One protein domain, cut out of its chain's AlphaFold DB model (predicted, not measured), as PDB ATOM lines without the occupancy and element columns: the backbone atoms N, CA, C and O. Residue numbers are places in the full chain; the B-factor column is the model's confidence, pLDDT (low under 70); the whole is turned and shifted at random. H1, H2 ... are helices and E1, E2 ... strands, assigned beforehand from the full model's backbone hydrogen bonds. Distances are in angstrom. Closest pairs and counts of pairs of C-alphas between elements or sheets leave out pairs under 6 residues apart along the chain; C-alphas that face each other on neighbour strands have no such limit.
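What this domain is: This is residues 28 to 229 of the 488 residues of the protein "Choice-of-anchor D domain-containing protein" of Candidatus Acetothermia bacterium (UniProt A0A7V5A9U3). Little is regular structure: among long loops two sheets face to face, mixed E6 E5 E2 E1 E9 E10 and antiparallel E4 E3 E7 E8, make a sandwich, the first sheet grazed by H1. Of 202 printed residues 64 are in named elements, mostly strand: E1 to E10, then H1. The whole is compact, with radius of gyration of the C-alphas 15.3 A and spans 38 by 38 by 31 A.

Where its parts are: E1, residues 28-33, begins at C-alpha 28 (18.317, 126.810, 43.992). E2 is 42-47, E3 62-66, E4 75-78, E5 92-96, E6 120-124, E7 145-150, E8 156-162, E9 179-183 and E10 197-201. H1, 219-228, is 14.5 A long.

How they stand to each other: E6 and E5 are parallel, N 94 and O 121 2.8 A apart. The closest C-alphas of E1 and E8, Val 28 and Asp 158, are 5.6 A apart. In H1 every O i to N i+4 pair is within hydrogen-bond range.

The domain as a whole: The printed part has no cut. The link E5 to E6 is long, 23 residues. pLDDT is under 70 at 67-74, 134-144 and 203-209.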
ATOM      1  N   VAL A  28      17.835 126.133  42.794       96.75
ATOM      2  CA  VAL A  28      18.317 126.810  43.992       96.75
ATOM      3  C   VAL A  28      17.530 128.083  44.222       96.75
ATOM      4  O   VAL A  28      17.057 128.705  43.274       96.75
ATOM      5  N   ILE A  29      17.379 128.479  45.472       95.81
ATOM      6  CA  ILE A  29      16.876 129.786  45.857       95.81
ATOM      7  C   ILE A  29      18.001 130.771  45.536       95.81
ATOM      8  O   ILE A  29      19.096 130.675  46.085       95.81
ATOM      9  N   ASN A  30      17.756 131.686  44.599       96.88
ATOM     10  CA  ASN A  30      18.758 132.667  44.173       96.88
ATOM     11  C   ASN A  30      18.638 133.966  44.976       96.88
ATOM     12  O   ASN A  30      19.639 134.560  45.380       96.88
ATOM     13  N   GLU A  31      17.405 134.379  45.246       94.38
ATOM     14  CA  GLU A  31      17.083 135.480  46.142       94.38
ATOM     15  C   GLU A  31      15.630 135.396  46.620       94.38
ATOM     16  O   GLU A  31      14.806 134.666  46.070       94.38
ATOM     17  N   PHE A  32      15.318 136.111  47.695       91.94
ATOM     18  CA  PHE A  32      13.960 136.220  48.220       91.94
ATOM     19  C   PHE A  32      13.790 137.516  49.010       91.94
ATOM     20  O   PHE A  32      14.755 138.069  49.548       91.94
ATOM     21  N   GLY A  33      12.551 137.991  49.101       89.31
ATOM     22  CA  GLY A  33      12.215 139.261  49.735       89.31
ATOM     23  C   GLY A  33      10.909 139.226  50.511       89.31
ATOM     24  O   GLY A  33      10.088 138.318  50.371       89.31
ATOM     25  N   GLN A  34      10.744 140.240  51.355       84.06
ATOM     26  CA  GLN A  34       9.612 140.416  52.268       84.06
ATOM     27  C   GLN A  34       8.622 141.489  51.770       84.06
ATOM     28  O   GLN A  34       7.572 141.732  52.365       84.06
ATOM     29  N   GLY A  35       8.955 142.182  50.684       80.62
ATOM     30  CA  GLY A  35       8.211 143.313  50.165       80.62
ATOM     31  C   GLY A  35       8.247 144.546  51.070       80.62
ATOM     32  O   GLY A  35       8.817 144.599  52.170       80.62
ATOM     33  N   LYS A  36       7.563 145.591  50.611       78.62
ATOM     34  CA  LYS A  36       7.271 146.806  51.369       78.62
ATOM     35  C   LYS A  36       6.454 146.441  52.603       78.62
ATOM     36  O   LYS A  36       5.375 145.871  52.522       78.62
ATOM     37  N   GLY A  37       6.974 146.792  53.773       70.19
ATOM     38  CA  GLY A  37       6.266 146.603  55.039       70.19
ATOM     39  C   GLY A  37       6.127 145.151  55.513       70.19
ATOM     40  O   GLY A  37       5.521 144.974  56.562       70.19
ATOM     41  N   GLY A  38       6.718 144.165  54.819       73.50
ATOM     42  CA  GLY A  38       6.644 142.751  55.214       73.50
ATOM     43  C   GLY A  38       5.316 142.069  54.871       73.50
ATOM     44  O   GLY A  38       4.846 141.298  55.697       73.50
ATOM     45  N   ASN A  39       4.683 142.468  53.758       77.06
ATOM     46  CA  ASN A  39       3.442 141.868  53.235       77.06
ATOM     47  C   ASN A  39       3.517 141.592  51.718       77.06
ATOM     48  O   ASN A  39       2.488 141.409  51.083       77.06
ATOM     49  N   GLY A  40       4.688 141.694  51.084       82.06
ATOM     50  CA  GLY A  40       4.846 141.624  49.622       82.06
ATOM     51  C   GLY A  40       5.877 140.583  49.225       82.06
ATOM     52  O   GLY A  40       6.814 140.890  48.495       82.06
ATOM     53  N   GLU A  41       5.757 139.383  49.777       86.81
ATOM     54  CA  GLU A  41       6.814 138.382  49.761       86.81
ATOM     55  C   GLU A  41       6.971 137.736  48.392       86.81
ATOM     56  O   GLU A  41       6.015 137.568  47.628       86.81
ATOM     57  N   TRP A  42       8.200 137.341  48.093       90.06
ATOM     58  CA  TRP A  42       8.536 136.644  46.864       90.06
ATOM     59  C   TRP A  42       9.787 135.796  47.056       90.06
ATOM     60  O   TRP A  42      10.636 136.078  47.902       90.06
ATOM     61  N   VAL A  43       9.884 134.745  46.254       93.00
ATOM     62  CA  VAL A  43      11.042 133.858  46.185       93.00
ATOM     63  C   VAL A  43      11.410 133.697  44.722       93.00
ATOM     64  O   VAL A  43      10.550 133.392  43.895       93.00
ATOM     65  N   GLU A  44      12.683 133.884  44.412       96.44
ATOM     66  CA  GLU A  44      13.255 133.576  43.115       96.44
ATOM     67  C   GLU A  44      14.010 132.254  43.172       96.44
ATOM     68  O   GLU A  44      14.907 132.037  43.993       96.44
ATOM     69  N   LEU A  45      13.658 131.375  42.245       97.88
ATOM     70  CA  LEU A  45      14.331 130.115  42.015       97.88
ATOM     71  C   LEU A  45      15.153 130.207  40.731       97.88
ATOM     72  O   LEU A  45      14.647 130.642  39.699       97.88
ATOM     73  N   LEU A  46      16.389 129.725  40.770       98.00
ATOM     74  CA  LEU A  46      17.230 129.506  39.601       98.00
ATOM     75  C   LEU A  46      17.260 128.017  39.269       98.00
ATOM     76  O   LEU A  46      17.708 127.198  40.073       98.00
ATOM     77  N   VAL A  47      16.844 127.660  38.057       97.94
ATOM     78  CA  VAL A  47      17.009 126.299  37.537       97.94
ATOM     79  C   VAL A  47      18.472 126.086  37.148       97.94
ATOM     80  O   VAL A  47      18.972 126.718  36.221       97.94
ATOM     81  N   VAL A  48      19.173 125.191  37.843       96.50
ATOM     82  CA  VAL A  48      20.595 124.881  37.596       96.50
ATOM     83  C   VAL A  48      20.746 123.622  36.738       96.50
ATOM     84  O   VAL A  48      21.595 123.562  35.848       96.50
ATOM     85  N   GLY A  49      19.905 122.620  36.999       93.25
ATOM     86  CA  GLY A  49      19.973 121.300  36.387       93.25
ATOM     87  C   GLY A  49      21.326 120.620  36.601       93.25
ATOM     88  O   GLY A  49      21.984 120.801  37.623       93.25
ATOM     89  N   THR A  50      21.760 119.824  35.627       89.25
ATOM     90  CA  THR A  50      23.075 119.160  35.644       89.25
ATOM     91  C   THR A  50      24.154 119.978  34.921       89.25
ATOM     92  O   THR A  50      25.204 119.435  34.582       89.25
ATOM     93  N   GLY A  51      23.889 121.262  34.646       78.19
ATOM     94  CA  GLY A  51      24.749 122.165  33.876       78.19
ATOM     95  C   GLY A  51      24.088 122.696  32.600       78.19
ATOM     96  O   GLY A  51      22.877 122.568  32.403       78.19
ATOM     97  N   THR A  52      24.886 123.302  31.719       79.44
ATOM     98  CA  THR A  52      24.411 123.886  30.456       79.44
ATOM     99  C   THR A  52      23.656 122.852  29.617       79.44
ATOM    100  O   THR A  52      24.011 121.674  29.609       79.44
ATOM    101  N   CYS A  53      22.611 123.290  28.907       83.06
ATOM    102  CA  CYS A  53      21.757 122.444  28.059       83.06
ATOM    103  C   CYS A  53      20.873 121.426  28.796       83.06
ATOM    104  O   CYS A  53      20.142 120.683  28.139       83.06
ATOM    105  N   SER A  54      20.928 121.366  30.126       92.62
ATOM    106  CA  SER A  54      20.050 120.494  30.899       92.62
ATOM    107  C   SER A  54      18.673 121.124  31.110       92.62
ATOM    108  O   SER A  54      18.490 122.339  30.992       92.62
ATOM    109  N   THR A  55      17.696 120.276  31.415       95.38
ATOM    110  CA  THR A  55      16.369 120.689  31.863       95.38
ATOM    111  C   THR A  55      16.017 119.992  33.171       95.38
ATOM    112  O   THR A  55      16.587 118.949  33.504       95.38
ATOM    113  N   VAL A  56      15.077 120.566  33.920       97.31
ATOM    114  CA  VAL A  56      14.556 119.990  35.164       97.31
ATOM    115  C   VAL A  56      13.041 119.826  35.060       97.31
ATOM    116  O   VAL A  56      12.341 120.721  34.588       97.31
ATOM    117  N   ASP A  57      12.539 118.671  35.499       97.69
ATOM    118  CA  ASP A  57      11.106 118.413  35.639       97.69
ATOM    119  C   ASP A  57      10.627 118.902  37.011       97.69
ATOM    120  O   ASP A  57      10.924 118.278  38.030       97.69
ATOM    121  N   LEU A  58       9.903 120.022  37.029       97.94
ATOM    122  CA  LEU A  58       9.394 120.672  38.243       97.94
ATOM    123  C   LEU A  58       7.965 120.253  38.596       97.94
ATOM    124  O   LEU A  58       7.388 120.758  39.562       97.94
ATOM    125  N   ARG A  59       7.349 119.345  37.835       97.44
ATOM    126  CA  ARG A  59       5.955 118.950  38.073       97.44
ATOM    127  C   ARG A  59       5.813 118.356  39.466       97.44
ATOM    128  O   ARG A  59       6.567 117.472  39.862       97.44
ATOM    129  N   ASN A  60       4.800 118.813  40.198       95.69
ATOM    130  CA  ASN A  60       4.516 118.416  41.578       95.69
ATOM    131  C   ASN A  60       5.561 118.815  42.635       95.69
ATOM    132  O   ASN A  60       5.382 118.424  43.790       95.69
ATOM    133  N   TRP A  61       6.584 119.599  42.289       95.69
ATOM    134  CA  TRP A  61       7.507 120.156  43.278       95.69
ATOM    135  C   TRP A  61       6.783 121.132  44.199       95.69
ATOM    136  O   TRP A  61       5.729 121.678  43.854       95.69
ATOM    137  N   VAL A  62       7.337 121.342  45.387       91.69
ATOM    138  CA  VAL A  62       6.710 122.147  46.431       91.69
ATOM    139  C   VAL A  62       7.702 123.174  46.955       91.69
ATOM    140  O   VAL A  62       8.720 122.811  47.534       91.69
ATOM    141  N   LEU A  63       7.367 124.452  46.806       89.88
ATOM    142  CA  LEU A  63       7.987 125.538  47.551       89.88
ATOM    143  C   LEU A  63       7.215 125.706  48.857       89.88
ATOM    144  O   LEU A  63       6.016 125.991  48.843       89.88
ATOM    145  N   ARG A  64       7.877 125.485  49.986       83.62
ATOM    146  CA  ARG A  64       7.243 125.445  51.301       83.62
ATOM    147  C   ARG A  64       7.843 126.492  52.222       83.62
ATOM    148  O   ARG A  64       9.055 126.537  52.388       83.62
ATOM    149  N   ASP A  65       6.970 127.243  52.878       78.06
ATOM    150  CA  ASP A  65       7.300 128.050  54.047       78.06
ATOM    151  C   ASP A  65       7.031 127.229  55.324       78.06
ATOM    152  O   ASP A  65       5.940 126.668  55.514       78.06
ATOM    153  N   TYR A  66       8.044 127.077  56.181       75.00
ATOM    154  CA  TYR A  66       7.952 126.293  57.412       75.00
ATOM    155  C   TYR A  66       7.895 127.186  58.657       75.00
ATOM    156  O   TYR A  66       8.922 127.486  59.254       75.00
ATOM    157  N   GLN A  67       6.683 127.466  59.144       66.12
ATOM    158  CA  GLN A  67       6.434 128.347  60.303       66.12
ATOM    159  C   GLN A  67       6.749 127.738  61.689       66.12
ATOM    160  O   GLN A  67       6.172 128.089  62.721       66.12
ATOM    161  N   GLY A  68       7.665 126.769  61.757       54.47
ATOM    162  CA  GLY A  68       8.137 126.154  63.004       54.47
ATOM    163  C   GLY A  68       7.107 125.356  63.823       54.47
ATOM    164  O   GLY A  68       7.411 124.994  64.959       54.47
ATOM    165  N   ASN A  69       5.919 125.037  63.290       51.47
ATOM    166  CA  ASN A  69       5.030 124.013  63.852       51.47
ATOM    167  C   ASN A  69       4.722 122.921  62.808       51.47
ATOM    168  O   ASN A  69       4.576 123.182  61.615       51.47
ATOM    169  N   ALA A  70       4.654 121.663  63.251       47.56
ATOM    170  CA  ALA A  70       4.676 120.485  62.377       47.56
ATOM    171  C   ALA A  70       3.432 120.298  61.474       47.56
ATOM    172  O   ALA A  70       3.392 119.359  60.683       47.56
ATOM    173  N   THR A  71       2.423 121.170  61.559       48.00
ATOM    174  CA  THR A  71       1.113 120.990  60.901       48.00
ATOM    175  C   THR A  71       0.581 122.231  60.167       48.00
ATOM    176  O   THR A  71      -0.559 122.201  59.702       48.00
ATOM    177  N   GLY A  72       1.369 123.305  60.027       51.97
ATOM    178  CA  GLY A  72       0.853 124.615  59.598       51.97
ATOM    179  C   GLY A  72       1.658 125.390  58.550       51.97
ATOM    180  O   GLY A  72       1.529 126.602  58.515       51.97
ATOM    181  N   GLY A  73       2.468 124.744  57.709       58.50
ATOM    182  CA  GLY A  73       3.206 125.457  56.653       58.50
ATOM    183  C   GLY A  73       2.332 125.786  55.440       58.50
ATOM    184  O   GLY A  73       1.538 124.941  55.010       58.50
ATOM    185  N   VAL A  74       2.494 126.983  54.874       65.62
ATOM    186  CA  VAL A  74       1.924 127.300  53.564       65.62
ATOM    187  C   VAL A  74       2.879 126.841  52.465       65.62
ATOM    188  O   VAL A  74       4.094 126.843  52.641       65.62
ATOM    189  N   TYR A  75       2.336 126.391  51.338       78.56
ATOM    190  CA  TYR A  75       3.141 125.943  50.219       78.56
ATOM    191  C   TYR A  75       2.523 126.305  48.874       78.56
ATOM    192  O   TYR A  75       1.300 126.377  48.721       78.56
ATOM    193  N   VAL A  76       3.405 126.467  47.897       87.00
ATOM    194  CA  VAL A  76       3.099 126.570  46.478       87.00
ATOM    195  C   VAL A  76       3.537 125.265  45.837       87.00
ATOM    196  O   VAL A  76       4.706 124.890  45.909       87.00
ATOM    197  N   LYS A  77       2.594 124.541  45.237       91.06
ATOM    198  CA  LYS A  77       2.888 123.314  44.499       91.06
ATOM    199  C   LYS A  77       2.831 123.585  43.002       91.06
ATOM    200  O   LYS A  77       1.784 123.995  42.503       91.06
ATOM    201  N   PHE A  78       3.918 123.306  42.292       94.81
ATOM    202  CA  PHE A  78       3.971 123.363  40.832       94.81
ATOM    203  C   PHE A  78       2.986 122.353  40.231       94.81
ATOM    204  O   PHE A  78       2.942 121.187  40.640       94.81
ATOM    205  N   ALA A  79       2.159 122.807  39.288       95.12
ATOM    206  CA  ALA A  79       1.139 121.970  38.668       95.12
ATOM    207  C   ALA A  79       1.761 120.840  37.825       95.12
ATOM    208  O   ALA A  79       2.877 120.953  37.318       95.12
ATOM    209  N   ASP A  80       1.038 119.734  37.654       96.12
ATOM    210  CA  ASP A  80       1.447 118.649  36.752       96.12
ATOM    211  C   ASP A  80       1.027 118.982  35.315       96.12
ATOM    212  O   ASP A  80       0.009 118.504  34.814       96.12
ATOM    213  N   ILE A  81       1.771 119.896  34.691       95.19
ATOM    214  CA  ILE A  81       1.521 120.396  33.335       95.19
ATOM    215  C   ILE A  81       2.804 120.376  32.501       95.19
ATOM    216  O   ILE A  81       3.909 120.458  33.036       95.19
ATOM    217  N   GLU A  82       2.655 120.296  31.177       94.19
ATOM    218  CA  GLU A  82       3.775 120.033  30.261       94.19
ATOM    219  C   GLU A  82       4.873 121.102  30.314       94.19
ATOM    220  O   GLU A  82       6.050 120.775  30.205       94.19
ATOM    221  N   VAL A  83       4.516 122.366  30.550       93.81
ATOM    222  CA  VAL A  83       5.492 123.469  30.615       93.81
ATOM    223  C   VAL A  83       6.518 123.289  31.744       93.81
ATOM    224  O   VAL A  83       7.660 123.714  31.612       93.81
ATOM    225  N   TRP A  84       6.149 122.590  32.824       96.69
ATOM    226  CA  TRP A  84       7.046 122.302  33.943       96.69
ATOM    227  C   TRP A  84       7.880 121.036  33.751       96.69
ATOM    228  O   TRP A  84       8.786 120.786  34.539       96.69
ATOM    229  N   ARG A  85       7.603 120.233  32.717       96.50
ATOM    230  CA  ARG A  85       8.254 118.933  32.508       96.50
ATOM    231  C   ARG A  85       9.744 119.046  32.179       96.50
ATOM    232  O   ARG A  85      10.501 118.120  32.453       96.50
ATOM    233  N   ALA A  86      10.148 120.128  31.525       95.19
ATOM    234  CA  ALA A  86      11.503 120.298  31.017       95.19
ATOM    235  C   ALA A  86      11.901 121.777  31.035       95.19
ATOM    236  O   ALA A  86      12.161 122.371  29.989       95.19
ATOM    237  N   VAL A  87      11.944 122.373  32.227       96.50
ATOM    238  CA  VAL A  87      12.354 123.773  32.376       96.50
ATOM    239  C   VAL A  87      13.854 123.891  32.103       96.50
ATOM    240  O   VAL A  87      14.624 123.173  32.747       96.50
ATOM    241  N   PRO A  88      14.293 124.746  31.164       95.69
ATOM    242  CA  PRO A  88      15.709 124.904  30.855       95.69
ATOM    243  C   PRO A  88      16.538 125.409  32.040       95.69
ATOM    244  O   PRO A  88      16.093 126.245  32.825       95.69
ATOM    245  N   ALA A  89      17.785 124.949  32.138       96.12
ATOM    246  CA  ALA A  89      18.758 125.555  33.037       96.12
ATOM    247  C   ALA A  89      18.986 127.041  32.687       96.12
ATOM    248  O   ALA A  89      18.964 127.436  31.520       96.12
ATOM    249  N   GLY A  90      19.195 127.874  33.706       95.50
ATOM    250  CA  GLY A  90      19.308 129.328  33.587       95.50
ATOM    251  C   GLY A  90      17.972 130.080  33.550       95.50
ATOM    252  O   GLY A  90      17.995 131.305  33.385       95.50
ATOM    253  N   THR A  91      16.837 129.381  33.692       97.38
ATOM    254  CA  THR A  91      15.520 129.993  33.925       97.38
ATOM    255  C   THR A  91      15.406 130.492  35.363       97.38
ATOM    256  O   THR A  91      15.670 129.737  36.303       97.38
ATOM    257  N   LEU A  92      14.986 131.747  35.519       98.31
ATOM    258  CA  LEU A  92      14.565 132.332  36.789       98.31
ATOM    259  C   LEU A  92      13.049 132.196  36.927       98.31
ATOM    260  O   LEU A  92      12.302 132.530  36.008       98.31
ATOM    261  N   ILE A  93      12.594 131.688  38.068       97.94
ATOM    262  CA  ILE A  93      11.176 131.547  38.402       97.94
ATOM    263  C   ILE A  93      10.917 132.358  39.663       97.94
ATOM    264  O   ILE A  93      11.324 131.965  40.755       97.94
ATOM    265  N   VAL A  94      10.212 133.471  39.516       96.38
ATOM    266  CA  VAL A  94       9.817 134.348  40.613       96.38
ATOM    267  C   VAL A  94       8.385 134.015  41.012       96.38
ATOM    268  O   VAL A  94       7.446 134.215  40.239       96.38
ATOM    269  N   ILE A  95       8.204 133.513  42.231       92.94
ATOM    270  CA  ILE A  95       6.888 133.295  42.837       92.94
ATOM    271  C   ILE A  95       6.630 134.408  43.845       92.94
ATOM    272  O   ILE A  95       7.410 134.568  44.779       92.94
ATOM    273  N   TYR A  96       5.543 135.164  43.677       90.75
ATOM    274  CA  TYR A  96       5.258 136.350  44.498       90.75
ATOM    275  C   TYR A  96       3.859 136.363  45.112       90.75
ATOM    276  O   TYR A  96       2.965 135.617  44.690       90.75
ATOM    277  N   ASN A  97       3.664 137.226  46.119       87.06
ATOM    278  CA  ASN A  97       2.421 137.330  46.871       87.06
ATOM    279  C   ASN A  97       1.356 138.049  46.034       87.06
ATOM    280  O   ASN A  97       1.240 139.272  46.043       87.06
ATOM    281  N   GLY A  98       0.554 137.277  45.294       84.88
ATOM    282  CA  GLY A  98      -0.505 137.810  44.435       84.88
ATOM    283  C   GLY A  98      -1.652 138.501  45.179       84.88
ATOM    284  O   GLY A  98      -2.475 139.140  44.532       84.88
ATOM    285  N   GLY A  99      -1.733 138.366  46.508       83.19
ATOM    286  CA  GLY A  99      -2.734 139.047  47.331       83.19
ATOM    287  C   GLY A  99      -2.383 140.497  47.665       83.19
ATOM    288  O   GLY A  99      -3.286 141.267  47.973       83.19
ATOM    289  N   ASP A 100      -1.104 140.871  47.561       83.62
ATOM    290  CA  ASP A 100      -0.557 142.091  48.160       83.62
ATOM    291  C   ASP A 100       0.431 142.803  47.209       83.62
ATOM    292  O   ASP A 100       1.477 143.315  47.607       83.62
ATOM    293  N   THR A 101       0.112 142.850  45.911       88.25
ATOM    294  CA  THR A 101       1.031 143.341  44.864       88.25
ATOM    295  C   THR A 101       1.444 144.808  45.012       88.25
ATOM    296  O   THR A 101       2.495 145.205  44.514       88.25
ATOM    297  N   GLU A 102       0.655 145.625  45.715       87.50
ATOM    298  CA  GLU A 102       1.017 147.009  46.066       87.50
ATOM    299  C   GLU A 102       2.271 147.094  46.955       87.50
ATOM    300  O   GLU A 102       2.983 148.106  46.949       87.50
ATOM    301  N   ASN A 103       2.569 146.003  47.668       87.00
ATOM    302  CA  ASN A 103       3.725 145.865  48.536       87.00
ATOM    303  C   ASN A 103       4.949 145.273  47.824       87.00
ATOM    304  O   ASN A 103       5.990 145.132  48.454       87.00
ATOM    305  N   LEU A 104       4.898 144.977  46.523       87.88
ATOM    306  CA  LEU A 104       6.100 144.583  45.781       87.88
ATOM    307  C   LEU A 104       7.062 145.781  45.617       87.88
ATOM    308  O   LEU A 104       6.626 146.947  45.604       87.88
ATOM    309  N   PRO A 105       8.382 145.541  45.522       86.44
ATOM    310  CA  PRO A 105       9.353 146.611  45.342       86.44
ATOM    311  C   PRO A 105       9.164 147.353  44.013       86.44
ATOM    312  O   PRO A 105       8.607 146.835  43.053       86.44
ATOM    313  N   GLY A 106       9.630 148.603  43.949       85.25
ATOM    314  CA  GLY A 106       9.465 149.432  42.745       85.25
ATOM    315  C   GLY A 106      10.230 148.918  41.519       85.25
ATOM    316  O   GLY A 106       9.856 149.245  40.399       85.25
ATOM    317  N   HIS A 107      11.278 148.119  41.734       86.69
ATOM    318  CA  HIS A 107      12.103 147.482  40.704       86.69
ATOM    319  C   HIS A 107      11.712 146.023  40.427       86.69
ATOM    320  O   HIS A 107      12.481 145.304  39.796       86.69
ATOM    321  N   PHE A 108      10.550 145.574  40.911       91.12
ATOM    322  CA  PHE A 108      10.043 144.234  40.620       91.12
ATOM    323  C   PHE A 108       9.824 144.053  39.100       91.12
ATOM    324  O   PHE A 108       9.420 145.018  38.441       91.12
ATOM    325  N   PRO A 109      10.091 142.862  38.524       92.25
ATOM    326  CA  PRO A 109       9.951 142.624  37.087       92.25
ATOM    327  C   PRO A 109       8.490 142.764  36.649       92.25
ATOM    328  O   PRO A 109       7.591 142.848  37.478       92.25
ATOM    329  N   SER A 110       8.226 142.802  35.340       93.50
ATOM    330  CA  SER A 110       6.838 142.847  34.852       93.50
ATOM    331  C   SER A 110       6.091 141.566  35.254       93.50
ATOM    332  O   SER A 110       6.655 140.481  35.172       93.50
ATOM    333  N   TYR A 111       4.839 141.686  35.709       90.88
ATOM    334  CA  TYR A 111       4.041 140.546  36.176       90.88
ATOM    335  C   TYR A 111       2.545 140.666  35.831       90.88
ATOM    336  O   TYR A 111       2.020 141.781  35.750       90.88
ATOM    337  N   PRO A 112       1.825 139.531  35.713       89.56
ATOM    338  CA  PRO A 112       2.374 138.176  35.624       89.56
ATOM    339  C   PRO A 112       3.088 137.954  34.284       89.56
ATOM    340  O   PRO A 112       2.671 138.504  33.266       89.56
ATOM    341  N   ASP A 113       4.125 137.123  34.293       93.19
ATOM    342  CA  ASP A 113       4.847 136.678  33.105       93.19
ATOM    343  C   ASP A 113       4.917 135.151  33.085       93.19
ATOM    344  O   ASP A 113       5.290 134.508  34.068       93.19
ATOM    345  N   ALA A 114       4.500 134.575  31.967       90.50
ATOM    346  CA  ALA A 114       4.473 133.139  31.737       90.50
ATOM    347  C   ALA A 114       5.132 132.765  30.401       90.50
ATOM    348  O   ALA A 114       4.886 131.669  29.885       90.50
ATOM    349  N   ASP A 115       5.923 133.669  29.818       91.56
ATOM    350  CA  ASP A 115       6.775 133.365  28.679       91.56
ATOM    351  C   ASP A 115       8.044 132.657  29.172       91.56
ATOM    352  O   ASP A 115       8.751 133.130  30.042       91.56
ATOM    353  N   PHE A 116       8.328 131.469  28.647       90.56
ATOM    354  CA  PHE A 116       9.544 130.729  29.007       90.56
ATOM    355  C   PHE A 116      10.696 131.021  28.034       90.56
ATOM    356  O   PHE A 116      11.808 130.528  28.238       90.56
ATOM    357  N   SER A 117      10.441 131.764  26.950       89.81
ATOM    358  CA  SER A 117      11.402 131.983  25.866       89.81
ATOM    359  C   SER A 117      12.524 132.962  26.221       89.81
ATOM    360  O   SER A 117      13.596 132.903  25.616       89.81
ATOM    361  N   ASP A 118      12.319 133.808  27.229       92.38
ATOM    362  CA  ASP A 118      13.291 134.782  27.733       92.38
ATOM    363  C   ASP A 118      14.022 134.319  29.010       92.38
ATOM    364  O   ASP A 118      14.908 135.018  29.513       92.38
ATOM    365  N   PHE A 119      13.728 133.097  29.475       95.19
ATOM    366  CA  PHE A 119      14.252 132.494  30.702       95.19
ATOM    367  C   PHE A 119      13.828 133.216  31.995       95.19
ATOM    368  O   PHE A 119      14.522 133.076  33.007       95.19
ATOM    369  N   LEU A 120      12.704 133.937  31.990       97.44
ATOM    370  CA  LEU A 120      12.124 134.563  33.173       97.44
ATOM    371  C   LEU A 120      10.630 134.246  33.278       97.44
ATOM    372  O   LEU A 120       9.846 134.541  32.397       97.44
ATOM    373  N   VAL A 121      10.213 133.682  34.407       97.19
ATOM    374  CA  VAL A 121       8.803 133.402  34.689       97.19
ATOM    375  C   VAL A 121       8.428 134.083  35.995       97.19
ATOM    376  O   VAL A 121       9.081 133.863  37.011       97.19
ATOM    377  N   VAL A 122       7.373 134.898  35.994       97.06
ATOM    378  CA  VAL A 122       6.954 135.703  37.152       97.06
ATOM    379  C   VAL A 122       5.490 135.421  37.463       97.06
ATOM    380  O   VAL A 122       4.577 135.952  36.828       97.06
ATOM    381  N   LEU A 123       5.239 134.573  38.459       94.44
ATOM    382  CA  LEU A 123       3.908 134.033  38.729       94.44
ATOM    383  C   LEU A 123       3.426 134.372  40.143       94.44
ATOM    384  O   LEU A 123       4.160 134.179  41.115       94.44
ATOM    385  N   PRO A 124       2.164 134.803  40.310       91.44
ATOM    386  CA  PRO A 124       1.589 134.906  41.638       91.44
ATOM    387  C   PRO A 124       1.350 133.500  42.199       91.44
ATOM    388  O   PRO A 124       0.919 132.601  41.471       91.44
ATOM    389  N   HIS A 125       1.509 133.308  43.510       86.31
ATOM    390  CA  HIS A 125       1.165 132.024  44.161       86.31
ATOM    391  C   HIS A 125      -0.301 131.605  43.976       86.31
ATOM    392  O   HIS A 125      -0.637 130.434  44.147       86.31
ATOM    393  N   THR A 126      -1.180 132.551  43.639       85.88
ATOM    394  CA  THR A 126      -2.606 132.332  43.376       85.88
ATOM    395  C   THR A 126      -2.896 131.868  41.945       85.88
ATOM    396  O   THR A 126      -4.058 131.628  41.611       85.88
ATOM    397  N   HIS A 127      -1.881 131.736  41.082       88.69
ATOM    398  CA  HIS A 127      -2.082 131.367  39.684       88.69
ATOM    399  C   HIS A 127      -2.554 129.912  39.538       88.69
ATOM    400  O   HIS A 127      -1.755 128.987  39.588       88.69
ATOM    401  N   THR A 128      -3.833 129.700  39.226       87.75
ATOM    402  CA  THR A 128      -4.484 128.373  39.273       87.75
ATOM    403  C   THR A 128      -4.047 127.367  38.204       87.75
ATOM    404  O   THR A 128      -4.254 126.169  38.385       87.75
ATOM    405  N   TYR A 129      -3.479 127.826  37.083       90.56
ATOM    406  CA  TYR A 129      -2.954 126.941  36.032       90.56
ATOM    407  C   TYR A 129      -1.533 126.434  36.318       90.56
ATOM    408  O   TYR A 129      -1.287 125.235  36.249       90.56
ATOM    409  N   PHE A 130      -0.594 127.333  36.637       90.94
ATOM    410  CA  PHE A 130       0.817 126.982  36.803       90.94
ATOM    411  C   PHE A 130       1.150 126.439  38.194       90.94
ATOM    412  O   PHE A 130       2.064 125.622  38.323       90.94
ATOM    413  N   VAL A 131       0.425 126.863  39.229       88.31
ATOM    414  CA  VAL A 131       0.668 126.455  40.614       88.31
ATOM    415  C   VAL A 131      -0.641 126.181  41.354       88.31
ATOM    416  O   VAL A 131      -1.731 126.554  40.930       88.31
ATOM    417  N   THR A 132      -0.547 125.498  42.489       83.75
ATOM    418  CA  THR A 132      -1.669 125.281  43.402       83.75
ATOM    419  C   THR A 132      -1.259 125.648  44.823       83.75
ATOM    420  O   THR A 132      -0.242 125.174  45.332       83.75
ATOM    421  N   SER A 133      -2.066 126.491  45.465       74.12
ATOM    422  CA  SER A 133      -1.895 126.969  46.841       74.12
ATOM    423  C   SER A 133      -3.217 126.776  47.601       74.12
ATOM    424  O   SER A 133      -4.034 127.685  47.728       74.12
ATOM    425  N   PRO A 134      -3.509 125.554  48.091       60.00
ATOM    426  CA  PRO A 134      -4.805 125.238  48.706       60.00
ATOM    427  C   PRO A 134      -5.070 125.979  50.031       60.00
ATOM    428  O   PRO A 134      -6.163 125.872  50.588       60.00
ATOM    429  N   ARG A 135      -4.085 126.722  50.551       59.00
ATOM    430  CA  ARG A 135      -4.207 127.665  51.670       59.00
ATOM    431  C   ARG A 135      -3.514 128.974  51.292       59.00
ATOM    432  O   ARG A 135      -2.563 128.950  50.518       59.00
ATOM    433  N   ARG A 136      -3.983 130.089  51.859       59.09
ATOM    434  CA  ARG A 136      -3.405 131.427  51.670       59.09
ATOM    435  C   ARG A 136      -1.911 131.390  51.997       59.09
ATOM    436  O   ARG A 136      -1.583 131.123  53.149       59.09
ATOM    437  N   TRP A 137      -1.041 131.637  51.012       62.81
ATOM    438  CA  TRP A 137       0.353 132.011  51.271       62.81
ATOM    439  C   TRP A 137       0.306 133.366  51.950       62.81
ATOM    440  O   TRP A 137       0.033 134.371  51.305       62.81
ATOM    441  N   GLU A 138       0.445 133.363  53.277       57.81
ATOM    442  CA  GLU A 138       0.519 134.581  54.094       57.81
ATOM    443  C   GLU A 138       1.927 135.194  54.044       57.81
ATOM    444  O   GLU A 138       2.328 135.885  54.974       57.81
ATOM    445  N   GLY A 139       2.671 134.898  52.974       59.25
ATOM    446  CA  GLY A 139       4.063 135.268  52.816       59.25
ATOM    447  C   GLY A 139       5.045 134.339  53.523       59.25
ATOM    448  O   GLY A 139       4.697 133.284  54.049       59.25
ATOM    449  N   LEU A 140       6.298 134.767  53.479       65.56
ATOM    450  CA  LEU A 140       7.395 134.422  54.369       65.56
ATOM    451  C   LEU A 140       7.159 135.150  55.705       65.56
ATOM    452  O   LEU A 140       7.406 136.348  55.788       65.56
ATOM    453  N   ALA A 141       6.637 134.491  56.736       58.03
ATOM    454  CA  ALA A 141       6.263 135.179  57.972       58.03
ATOM    455  C   ALA A 141       7.463 135.847  58.693       58.03
ATOM    456  O   ALA A 141       8.640 135.526  58.530       58.03
ATOM    457  N   ASN A 142       7.166 136.823  59.555       52.41
ATOM    458  CA  ASN A 142       8.186 137.580  60.295       52.41
ATOM    459  C   ASN A 142       8.804 136.797  61.485       52.41
ATOM    460  O   ASN A 142       9.526 137.388  62.288       52.41
ATOM    461  N   GLY A 143       8.493 135.503  61.656       53.72
ATOM    462  CA  GLY A 143       8.762 134.753  62.889       53.72
ATOM    463  C   GLY A 143       9.085 133.272  62.691       53.72
ATOM    464  O   GLY A 143       8.279 132.394  63.007       53.72
ATOM    465  N   GLY A 144      10.334 133.008  62.316       55.75
ATOM    466  CA  GLY A 144      10.975 131.712  62.468       55.75
ATOM    467  C   GLY A 144      10.669 130.718  61.364       55.75
ATOM    468  O   GLY A 144      10.022 129.694  61.618       55.75
ATOM    469  N   ASP A 145      11.243 130.996  60.205       71.62
ATOM    470  CA  ASP A 145      10.901 130.327  58.970       71.62
ATOM    471  C   ASP A 145      12.154 129.908  58.207       71.62
ATOM    472  O   ASP A 145      13.205 130.562  58.220       71.62
ATOM    473  N   TRP A 146      12.026 128.785  57.518       79.88
ATOM    474  CA  TRP A 146      12.909 128.449  56.423       79.88
ATOM    475  C   TRP A 146      12.072 128.179  55.186       79.88
ATOM    476  O   TRP A 146      11.025 127.525  55.254       79.88
ATOM    477  N   VAL A 147      12.559 128.670  54.054       85.00
ATOM    478  CA  VAL A 147      12.028 128.297  52.748       85.00
ATOM    479  C   VAL A 147      12.653 126.967  52.378       85.00
ATOM    480  O   VAL A 147      13.864 126.790  52.509       85.00
ATOM    481  N   LEU A 148      11.828 126.023  51.944       88.69
ATOM    482  CA  LEU A 148      12.277 124.716  51.496       88.69
ATOM    483  C   LEU A 148      11.722 124.434  50.112       88.69
ATOM    484  O   LEU A 148      10.506 124.468  49.910       88.69
ATOM    485  N   LEU A 149      12.606 124.106  49.181       93.12
ATOM    486  CA  LEU A 149      12.227 123.558  47.897       93.12
ATOM    487  C   LEU A 149      12.301 122.036  47.967       93.12
ATOM    488  O   LEU A 149      13.339 121.457  48.287       93.12
ATOM    489  N   LEU A 150      11.178 121.390  47.677       92.94
ATOM    490  CA  LEU A 150      11.031 119.941  47.698       92.94
ATOM    491  C   LEU A 150      10.732 119.420  46.296       92.94
ATOM    492  O   LEU A 150       9.888 119.982  45.592       92.94
ATOM    493  N   ASP A 151      11.370 118.313  45.925       95.25
ATOM    494  CA  ASP A 151      11.038 117.594  44.697       95.25
ATOM    495  C   ASP A 151       9.674 116.878  44.809       95.25
ATOM    496  O   ASP A 151       9.026 116.852  45.861       95.25
ATOM    497  N   ALA A 152       9.224 116.259  43.716       94.06
ATOM    498  CA  ALA A 152       7.956 115.524  43.680       94.06
ATOM    499  C   ALA A 152       7.888 114.326  44.655       94.06
ATOM    500  O   ALA A 152       6.790 113.877  44.993       94.06
ATOM    501  N   ALA A 153       9.034 113.798  45.097       94.06
ATOM    502  CA  ALA A 153       9.132 112.721  46.082       94.06
ATOM    503  C   ALA A 153       9.224 113.248  47.529       94.06
ATOM    504  O   ALA A 153       9.165 112.456  48.472       94.06
ATOM    505  N   GLY A 154       9.313 114.568  47.714       90.31
ATOM    506  CA  GLY A 154       9.434 115.224  49.010       90.31
ATOM    507  C   GLY A 154      10.866 115.303  49.541       90.31
ATOM    508  O   GLY A 154      11.035 115.588  50.727       90.31
ATOM    509  N   ASN A 155      11.884 115.052  48.711       92.19
ATOM    510  CA  ASN A 155      13.278 115.267  49.095       92.19
ATOM    511  C   ASN A 155      13.630 116.753  48.993       92.19
ATOM    512  O   ASN A 155      13.149 117.448  48.097       92.19
ATOM    513  N   THR A 156      14.508 117.227  49.875       91.62
ATOM    514  CA  THR A 156      15.038 118.590  49.796       91.62
ATOM    515  C   THR A 156      15.899 118.767  48.550       91.62
ATOM    516  O   THR A 156      16.852 118.019  48.326       91.62
ATOM    517  N   VAL A 157      15.561 119.777  47.754       95.12
ATOM    518  CA  VAL A 157      16.361 120.233  46.614       95.12
ATOM    519  C   VAL A 157      17.301 121.346  47.050       95.12
ATOM    520  O   VAL A 157      18.482 121.273  46.725       95.12
ATOM    521  N   ASP A 158      16.766 122.322  47.783       95.19
ATOM    522  CA  ASP A 158      17.477 123.453  48.382       95.19
ATOM    523  C   ASP A 158      16.639 124.026  49.540       95.19
ATOM    524  O   ASP A 158      15.414 123.828  49.590       95.19
ATOM    525  N   GLY A 159      17.267 124.743  50.465       91.25
ATOM    526  CA  GLY A 159      16.575 125.376  51.575       91.25
ATOM    527  C   GLY A 159      17.387 126.465  52.257       91.25
ATOM    528  O   GLY A 159      18.602 126.414  52.351       91.25
ATOM    529  N   ILE A 160      16.696 127.453  52.819       89.94
ATOM    530  CA  ILE A 160      17.336 128.591  53.483       89.94
ATOM    531  C   ILE A 160      16.582 128.953  54.749       89.94
ATOM    532  O   ILE A 160      15.364 129.114  54.730       89.94
ATOM    533  N   SER A 161      17.292 129.063  55.872       88.50
ATOM    534  CA  SER A 161      16.717 129.588  57.114       88.50
ATOM    535  C   SER A 161      16.905 131.088  57.184       88.50
ATOM    536  O   SER A 161      17.955 131.599  56.804       88.50
ATOM    537  N   TYR A 162      15.940 131.800  57.753       84.69
ATOM    538  CA  TYR A 162      16.075 133.227  58.009       84.69
ATOM    539  C   TYR A 162      15.411 133.637  59.327       84.69
ATOM    540  O   TYR A 162      14.699 132.865  59.969       84.69
ATOM    541  N   GLY A 163      15.712 134.851  59.783       79.38
ATOM    542  CA  GLY A 163      15.202 135.355  61.058       79.38
ATOM    543  C   GLY A 163      15.798 134.614  62.259       79.38
ATOM    544  O   GLY A 163      17.011 134.430  62.348       79.38
ATOM    545  N   ASP A 164      14.965 134.207  63.214       74.75
ATOM    546  CA  ASP A 164      15.385 133.733  64.540       74.75
ATOM    547  C   ASP A 164      15.414 132.201  64.717       74.75
ATOM    548  O   ASP A 164      15.902 131.720  65.744       74.75
ATOM    549  N   LYS A 165      14.949 131.417  63.733       75.06
ATOM    550  CA  LYS A 165      14.987 129.942  63.765       75.06
ATOM    551  C   LYS A 165      16.014 129.362  62.796       75.06
ATOM    552  O   LYS A 165      16.333 129.945  61.767       75.06
ATOM    553  N   THR A 166      16.507 128.174  63.138       78.94
ATOM    554  CA  THR A 166      17.488 127.411  62.357       78.94
ATOM    555  C   THR A 166      16.909 126.047  61.990       78.94
ATOM    556  O   THR A 166      16.353 125.351  62.840       78.94
ATOM    557  N   GLY A 167      17.028 125.663  60.720       79.56
ATOM    558  CA  GLY A 167      16.629 124.331  60.244       79.56
ATOM    559  C   GLY A 167      17.165 123.947  58.864       79.56
ATOM    560  O   GLY A 167      17.120 122.776  58.506       79.56
ATOM    561  N   GLN A 168      17.706 124.916  58.130       86.62
ATOM    562  CA  GLN A 168      18.366 124.809  56.832       86.62
ATOM    563  C   GLN A 168      19.612 125.699  56.828       86.62
ATOM    564  O   GLN A 168      19.753 126.593  57.669       86.62
ATOM    565  N   THR A 169      20.504 125.459  55.879       88.19
ATOM    566  CA  THR A 169      21.708 126.264  55.661       88.19
ATOM    567  C   THR A 169      21.638 126.890  54.276       88.19
ATOM    568  O   THR A 169      21.339 126.148  53.361       88.19
ATOM    569  N   PRO A 170      21.954 128.183  54.109       91.56
ATOM    570  CA  PRO A 170      22.489 129.078  55.128       91.56
ATOM    571  C   PRO A 170      21.395 129.581  56.083       91.56
ATOM    572  O   PRO A 170      20.201 129.502  55.797       91.56
ATOM    573  N   HIS A 171      21.809 130.097  57.243       90.56
ATOM    574  CA  HIS A 171      20.915 130.825  58.147       90.56
ATOM    575  C   HIS A 171      21.183 132.325  58.045       90.56
ATOM    576  O   HIS A 171      22.242 132.805  58.442       90.56
ATOM    577  N   LEU A 172      20.215 133.065  57.508       89.19
ATOM    578  CA  LEU A 172      20.289 134.502  57.281       89.19
ATOM    579  C   LEU A 172      19.478 135.252  58.343       89.19
ATOM    580  O   LEU A 172      18.303 135.579  58.166       89.19
ATOM    581  N   SER A 173      20.117 135.559  59.471       76.19
ATOM    582  CA  SER A 173      19.450 136.086  60.671       76.19
ATOM    583  C   SER A 173      18.857 137.502  60.550       76.19
ATOM    584  O   SER A 173      18.276 138.001  61.509       76.19
ATOM    585  N   ALA A 174      19.024 138.178  59.408       71.94
ATOM    586  CA  ALA A 174      18.678 139.591  59.211       71.94
ATOM    587  C   ALA A 174      17.561 139.847  58.178       71.94
ATOM    588  O   ALA A 174      17.324 141.004  57.825       71.94
ATOM    589  N   VAL A 175      16.885 138.805  57.677       76.88
ATOM    590  CA  VAL A 175      15.761 138.967  56.737       76.88
ATOM    591  C   VAL A 175      14.453 139.081  57.522       76.88
ATOM    592  O   VAL A 175      13.981 138.107  58.097       76.88
ATOM    593  N   GLY A 176      13.897 140.290  57.578       75.75
ATOM    594  CA  GLY A 176      12.578 140.604  58.140       75.75
ATOM    595  C   GLY A 176      11.893 141.678  57.291       75.75
ATOM    596  O   GLY A 176      12.344 141.945  56.180       75.75
ATOM    597  N   ALA A 177      10.842 142.333  57.792       79.00
ATOM    598  CA  ALA A 177      10.107 143.352  57.031       79.00
ATOM    599  C   ALA A 177      11.022 144.332  56.249       79.00
ATOM    600  O   ALA A 177      11.944 144.930  56.816       79.00
ATOM    601  N   ARG A 178      10.733 144.532  54.950       81.31
ATOM    602  CA  ARG A 178      11.500 145.382  54.003       81.31
ATOM    603  C   ARG A 178      12.926 144.911  53.697       81.31
ATOM    604  O   ARG A 178      13.749 145.723  53.253       81.31
ATOM    605  N   ARG A 179      13.262 143.656  53.987       86.56
ATOM    606  CA  ARG A 179      14.568 143.071  53.670       86.56
ATOM    607  C   ARG A 179      14.439 142.034  52.570       86.56
ATOM    608  O   ARG A 179      13.473 141.282  52.531       86.56
ATOM    609  N   ALA A 180      15.490 141.951  51.771       89.62
ATOM    610  CA  ALA A 180      15.716 140.863  50.842       89.62
ATOM    611  C   ALA A 180      17.099 140.256  51.077       89.62
ATOM    612  O   ALA A 180      18.002 140.914  51.614       89.62
ATOM    613  N   ALA A 181      17.248 139.000  50.681       91.69
ATOM    614  CA  ALA A 181      18.503 138.276  50.683       91.69
ATOM    615  C   ALA A 181      18.813 137.774  49.281       91.69
ATOM    616  O   ALA A 181      17.932 137.239  48.614       91.69
ATOM    617  N   ALA A 182      20.070 137.914  48.871       94.31
ATOM    618  CA  ALA A 182      20.509 137.575  47.528       94.31
ATOM    619  C   ALA A 182      21.839 136.821  47.534       94.31
ATOM    620  O   ALA A 182      22.793 137.227  48.210       94.31
ATOM    621  N   TYR A 183      21.909 135.736  46.763       96.12
ATOM    622  CA  TYR A 183      23.138 134.993  46.528       96.12
ATOM    623  C   TYR A 183      24.020 135.734  45.524       96.12
ATOM    624  O   TYR A 183      23.576 136.118  44.445       96.12
ATOM    625  N   THR A 184      25.291 135.947  45.861       94.62
ATOM    626  CA  THR A 184      26.151 136.893  45.124       94.62
ATOM    627  C   THR A 184      27.264 136.253  44.303       94.62
ATOM    628  O   THR A 184      28.021 136.977  43.651       94.62
ATOM    629  N   ARG A 185      27.372 134.920  44.318       96.12
ATOM    630  CA  ARG A 185      28.456 134.160  43.674       96.12
ATOM    631  C   ARG A 185      27.978 133.371  42.459       96.12
ATOM    632  O   ARG A 185      26.782 133.282  42.175       96.12
ATOM    633  N   ALA A 186      28.942 132.784  41.757       95.12
ATOM    634  CA  ALA A 186      28.717 131.755  40.751       95.12
ATOM    635  C   ALA A 186      28.741 130.336  41.351       95.12
ATOM    636  O   ALA A 186      29.474 130.046  42.298       95.12
ATOM    637  N   GLY A 187      27.995 129.420  40.732       94.56
ATOM    638  CA  GLY A 187      27.963 128.000  41.080       94.56
ATOM    639  C   GLY A 187      27.200 127.673  42.367       94.56
ATOM    640  O   GLY A 187      26.874 128.540  43.173       94.56
ATOM    641  N   THR A 188      26.948 126.380  42.576       93.81
ATOM    642  CA  THR A 188      26.170 125.862  43.716       93.81
ATOM    643  C   THR A 188      27.009 125.586  44.964       93.81
ATOM    644  O   THR A 188      26.471 125.527  46.063       93.81
ATOM    645  N   ALA A 189      28.334 125.456  44.830       91.62
ATOM    646  CA  ALA A 189      29.224 125.069  45.931       91.62
ATOM    647  C   ALA A 189      29.171 126.026  47.138       91.62
ATOM    648  O   ALA A 189      29.453 125.617  48.262       91.62
ATOM    649  N   GLY A 190      28.831 127.295  46.901       91.12
ATOM    650  CA  GLY A 190      28.780 128.341  47.914       91.12
ATOM    651  C   GLY A 190      27.388 128.655  48.459       91.12
ATOM    652  O   GLY A 190      27.309 129.504  49.345       91.12
ATOM    653  N   ILE A 191      26.317 128.021  47.964       92.81
ATOM    654  CA  ILE A 191      24.939 128.415  48.307       92.81
ATOM    655  C   ILE A 191      24.638 128.254  49.795       92.81
ATOM    656  O   ILE A 191      24.065 129.157  50.394       92.81
ATOM    657  N   ASN A 192      25.174 127.219  50.436       93.38
ATOM    658  CA  ASN A 192      24.958 126.977  51.868       93.38
ATOM    659  C   ASN A 192      25.916 127.756  52.790       93.38
ATOM    660  O   ASN A 192      25.991 127.483  53.987       93.38
ATOM    661  N   THR A 193      26.658 128.728  52.247       94.75
ATOM    662  CA  THR A 193      27.635 129.553  52.977       94.75
ATOM    663  C   THR A 193      27.097 130.968  53.169       94.75
ATOM    664  O   THR A 193      26.880 131.684  52.194       94.75
ATOM    665  N   VAL A 194      26.917 131.396  54.423       93.38
ATOM    666  CA  VAL A 194      26.303 132.692  54.778       93.38
ATOM    667  C   VAL A 194      27.039 133.877  54.141       93.38
ATOM    668  O   VAL A 194      26.400 134.803  53.658       93.38
ATOM    669  N   GLU A 195      28.369 133.840  54.064       94.44
ATOM    670  CA  GLU A 195      29.205 134.921  53.518       94.44
ATOM    671  C   GLU A 195      29.027 135.149  52.006       94.44
ATOM    672  O   GLU A 195      29.464 136.174  51.476       94.44
ATOM    673  N   ASN A 196      28.403 134.204  51.298       95.56
ATOM    674  CA  ASN A 196      28.085 134.342  49.876       95.56
ATOM    675  C   ASN A 196      26.718 134.987  49.630       95.56
ATOM    676  O   ASN A 196      26.371 135.274  48.479       95.56
ATOM    677  N   TRP A 197      25.969 135.248  50.698       94.50
ATOM    678  CA  TRP A 197      24.698 135.948  50.675       94.50
ATOM    679  C   TRP A 197      24.856 137.356  51.226       94.50
ATOM    680  O   TRP A 197      25.611 137.608  52.165       94.50
ATOM    681  N   VAL A 198      24.096 138.283  50.660       92.12
ATOM    682  CA  VAL A 198      23.963 139.631  51.207       92.12
ATOM    683  C   VAL A 198      22.510 139.835  51.604       92.12
ATOM    684  O   VAL A 198      21.603 139.417  50.892       92.12
ATOM    685  N   VAL A 199      22.300 140.473  52.754       89.75
ATOM    686  CA  VAL A 199      20.978 140.873  53.242       89.75
ATOM    687  C   VAL A 199      20.919 142.391  53.287       89.75
ATOM    688  O   VAL A 199      21.798 143.035  53.862       89.75
ATOM    689  N   GLY A 200      19.885 142.972  52.687       86.62
ATOM    690  CA  GLY A 200      19.782 144.417  52.514       86.62
ATOM    691  C   GLY A 200      18.348 144.899  52.397       86.62
ATOM    692  O   GLY A 200      17.398 144.126  52.514       86.62
ATOM    693  N   TYR A 201      18.199 146.206  52.208       83.00
ATOM    694  CA  TYR A 201      16.900 146.841  52.027       83.00
ATOM    695  C   TYR A 201      16.319 146.545  50.644       83.00
ATOM    696  O   TYR A 201      17.022 146.564  49.636       83.00
ATOM    697  N   GLU A 202      15.011 146.309  50.621       76.56
ATOM    698  CA  GLU A 202      14.239 146.021  49.412       76.56
ATOM    699  C   GLU A 202      13.599 147.284  48.798       76.56
ATOM    700  O   GLU A 202      13.141 147.276  47.660       76.56
ATOM    701  N   VAL A 203      13.585 148.403  49.531       66.19
ATOM    702  CA  VAL A 203      12.999 149.679  49.089       66.19
ATOM    703  C   VAL A 203      14.049 150.768  48.925       66.19
ATOM    704  O   VAL A 203      14.922 150.937  49.775       66.19
ATOM    705  N   SER A 204      13.911 151.542  47.845       58.16
ATOM    706  CA  SER A 204      14.846 152.594  47.433       58.16
ATOM    707  C   SER A 204      14.964 153.767  48.409       58.16
ATOM    708  O   SER A 204      15.967 154.476  48.424       58.16
ATOM    709  N   ASP A 205      13.933 153.991  49.223       59.22
ATOM    710  CA  ASP A 205      13.839 155.170  50.092       59.22
ATOM    711  C   ASP A 205      14.815 155.095  51.284       59.22
ATOM    712  O   ASP A 205      15.045 156.091  51.969       59.22
ATOM    713  N   GLU A 206      15.419 153.921  51.509       59.53
ATOM    714  CA  GLU A 206      16.425 153.651  52.542       59.53
ATOM    715  C   GLU A 206      17.813 153.279  51.945       59.53
ATOM    716  O   GLU A 206      18.734 152.958  52.695       59.53
ATOM    717  N   GLY A 207      17.997 153.351  50.613       59.44
ATOM    718  CA  GLY A 207      19.254 153.040  49.902       59.44
ATOM    719  C   GLY A 207      19.045 152.448  48.499       59.44
ATOM    720  O   GLY A 207      17.917 152.250  48.075       59.44
ATOM    721  N   THR A 208      20.110 152.136  47.747       63.06
ATOM    722  CA  THR A 208      19.971 151.355  46.499       63.06
ATOM    723  C   THR A 208      19.446 149.955  46.843       63.06
ATOM    724  O   THR A 208      20.072 149.298  47.678       63.06
ATOM    725  N   PRO A 209      18.327 149.492  46.249       69.62
ATOM    726  CA  PRO A 209      17.809 148.159  46.529       69.62
ATOM    727  C   PRO A 209      18.850 147.082  46.222       69.62
ATOM    728  O   PRO A 209      19.519 147.146  45.192       69.62
ATOM    729  N   LEU A 210      19.002 146.120  47.135       76.56
ATOM    730  CA  LEU A 210      19.964 145.024  46.981       76.56
ATOM    731  C   LEU A 210      19.449 143.922  46.046       76.56
ATOM    732  O   LEU A 210      20.247 143.300  45.354       76.56
ATOM    733  N   SER A 211      18.143 143.653  46.081       86.12
ATOM    734  CA  SER A 211      17.525 142.578  45.307       86.12
ATOM    735  C   SER A 211      17.360 142.946  43.843       86.12
ATOM    736  O   SER A 211      17.166 144.118  43.504       86.12
ATOM    737  N   THR A 212      17.359 141.935  42.987       92.19
ATOM    738  CA  THR A 212      17.166 142.091  41.545       92.19
ATOM    739  C   THR A 212      16.195 141.042  41.001       92.19
ATOM    740  O   THR A 212      16.595 140.273  40.130       92.19
ATOM    741  N   PRO A 213      14.922 141.023  41.450       92.50
ATOM    742  CA  PRO A 213      13.963 139.995  41.052       92.50
ATOM    743  C   PRO A 213      13.851 139.901  39.535       92.50
ATOM    744  O   PRO A 213      13.658 140.895  38.835       92.50
ATOM    745  N   GLY A 214      13.998 138.683  39.032       94.25
ATOM    746  CA  GLY A 214      14.046 138.341  37.619       94.25
ATOM    747  C   GLY A 214      15.394 138.587  36.935       94.25
ATOM    748  O   GLY A 214      15.471 138.516  35.707       94.25
ATOM    749  N   ALA A 215      16.459 138.885  37.681       95.06
ATOM    750  CA  ALA A 215      17.786 139.180  37.154       95.06
ATOM    751  C   ALA A 215      18.911 138.672  38.076       95.06
ATOM    752  O   ALA A 215      18.689 138.182  39.174       95.06
ATOM    753  N   GLY A 216      20.159 138.756  37.606       94.56
ATOM    754  CA  GLY A 216      21.312 138.349  38.410       94.56
ATOM    755  C   GLY A 216      21.705 139.390  39.461       94.56
ATOM    756  O   GLY A 216      21.872 140.567  39.141       94.56
ATOM    757  N   ASN A 217      21.966 138.917  40.679       93.81
ATOM    758  CA  ASN A 217      22.189 139.733  41.883       93.81
ATOM    759  C   ASN A 217      23.506 140.523  41.869       93.81
ATOM    760  O   ASN A 217      23.660 141.559  42.515       93.81
ATOM    761  N   THR A 218      24.498 140.008  41.146       93.94
ATOM    762  CA  THR A 218      25.794 140.645  40.886       93.94
ATOM    763  C   THR A 218      26.235 140.303  39.468       93.94
ATOM    764  O   THR A 218      25.697 139.383  38.855       93.94
ATOM    765  N   THR A 219      27.271 140.963  38.944       95.75
ATOM    766  CA  THR A 219      27.867 140.575  37.652       95.75
ATOM    767  C   THR A 219      28.323 139.112  37.640       95.75
ATOM    768  O   THR A 219      28.171 138.425  36.634       95.75
ATOM    769  N   GLU A 220      28.872 138.617  38.753       96.25
ATOM    770  CA  GLU A 220      29.330 137.229  38.881       96.25
ATOM    771  C   GLU A 220      28.150 136.245  38.805       96.25
ATOM    772  O   GLU A 220      28.169 135.313  38.000       96.25
ATOM    773  N   ASN A 221      27.097 136.496  39.586       96.69
ATOM    774  CA  ASN A 221      25.878 135.691  39.595       96.69
ATOM    775  C   ASN A 221      25.127 135.765  38.249       96.69
ATOM    776  O   ASN A 221      24.743 134.734  37.703       96.69
ATOM    777  N   ALA A 222      25.015 136.951  37.642       96.44
ATOM    778  CA  ALA A 222      24.406 137.142  36.326       96.44
ATOM    779  C   ALA A 222      25.138 136.356  35.225       96.44
ATOM    780  O   ALA A 222      24.502 135.701  34.397       96.44
ATOM    781  N   ASN A 223      26.476 136.370  35.235       95.25
ATOM    782  CA  ASN A 223      27.280 135.585  34.298       95.25
ATOM    783  C   ASN A 223      27.068 134.080  34.497       95.25
ATOM    784  O   ASN A 223      26.973 133.341  33.514       95.25
ATOM    785  N   TRP A 224      26.951 133.626  35.747       94.88
ATOM    786  CA  TRP A 224      26.637 132.233  36.046       94.88
ATOM    787  C   TRP A 224      25.255 131.833  35.521       94.88
ATOM    788  O   TRP A 224      25.171 130.878  34.749       94.88
ATOM    789  N   ILE A 225      24.202 132.593  35.836       95.50
ATOM    790  CA  ILE A 225      22.839 132.352  35.331       95.50
ATOM    791  C   ILE A 225      22.842 132.273  33.801       95.50
ATOM    792  O   ILE A 225      22.338 131.316  33.212       95.50
ATOM    793  N   ALA A 226      23.485 133.237  33.137       93.12
ATOM    794  CA  ALA A 226      23.580 133.254  31.685       93.12
ATOM    795  C   ALA A 226      24.352 132.045  31.123       93.12
ATOM    796  O   ALA A 226      24.035 131.588  30.022       93.12
ATOM    797  N   SER A 227      25.367 131.533  31.828       91.88
ATOM    798  CA  SER A 227      26.174 130.377  31.394       91.88
ATOM    799  C   SER A 227      25.413 129.044  31.424       91.88
ATOM    800  O   SER A 227      25.760 128.117  30.690       91.88
ATOM    801  N   LEU A 228      24.352 128.953  32.232       93.19
ATOM    802  CA  LEU A 228      23.501 127.764  32.330       93.19
ATOM    803  C   LEU A 228      22.543 127.629  31.136       93.19
ATOM    804  O   LEU A 228      22.162 126.515  30.771       93.19
ATOM    805  N   ARG A 229      22.176 128.754  30.511       92.81
ATOM    806  CA  ARG A 229      21.207 128.789  29.408       92.81
ATOM    807  C   ARG A 229      21.704 128.002  28.189       92.81
ATOM    808  O   ARG A 229      22.903 128.037  27.898       92.81
TER     809      ARG A 229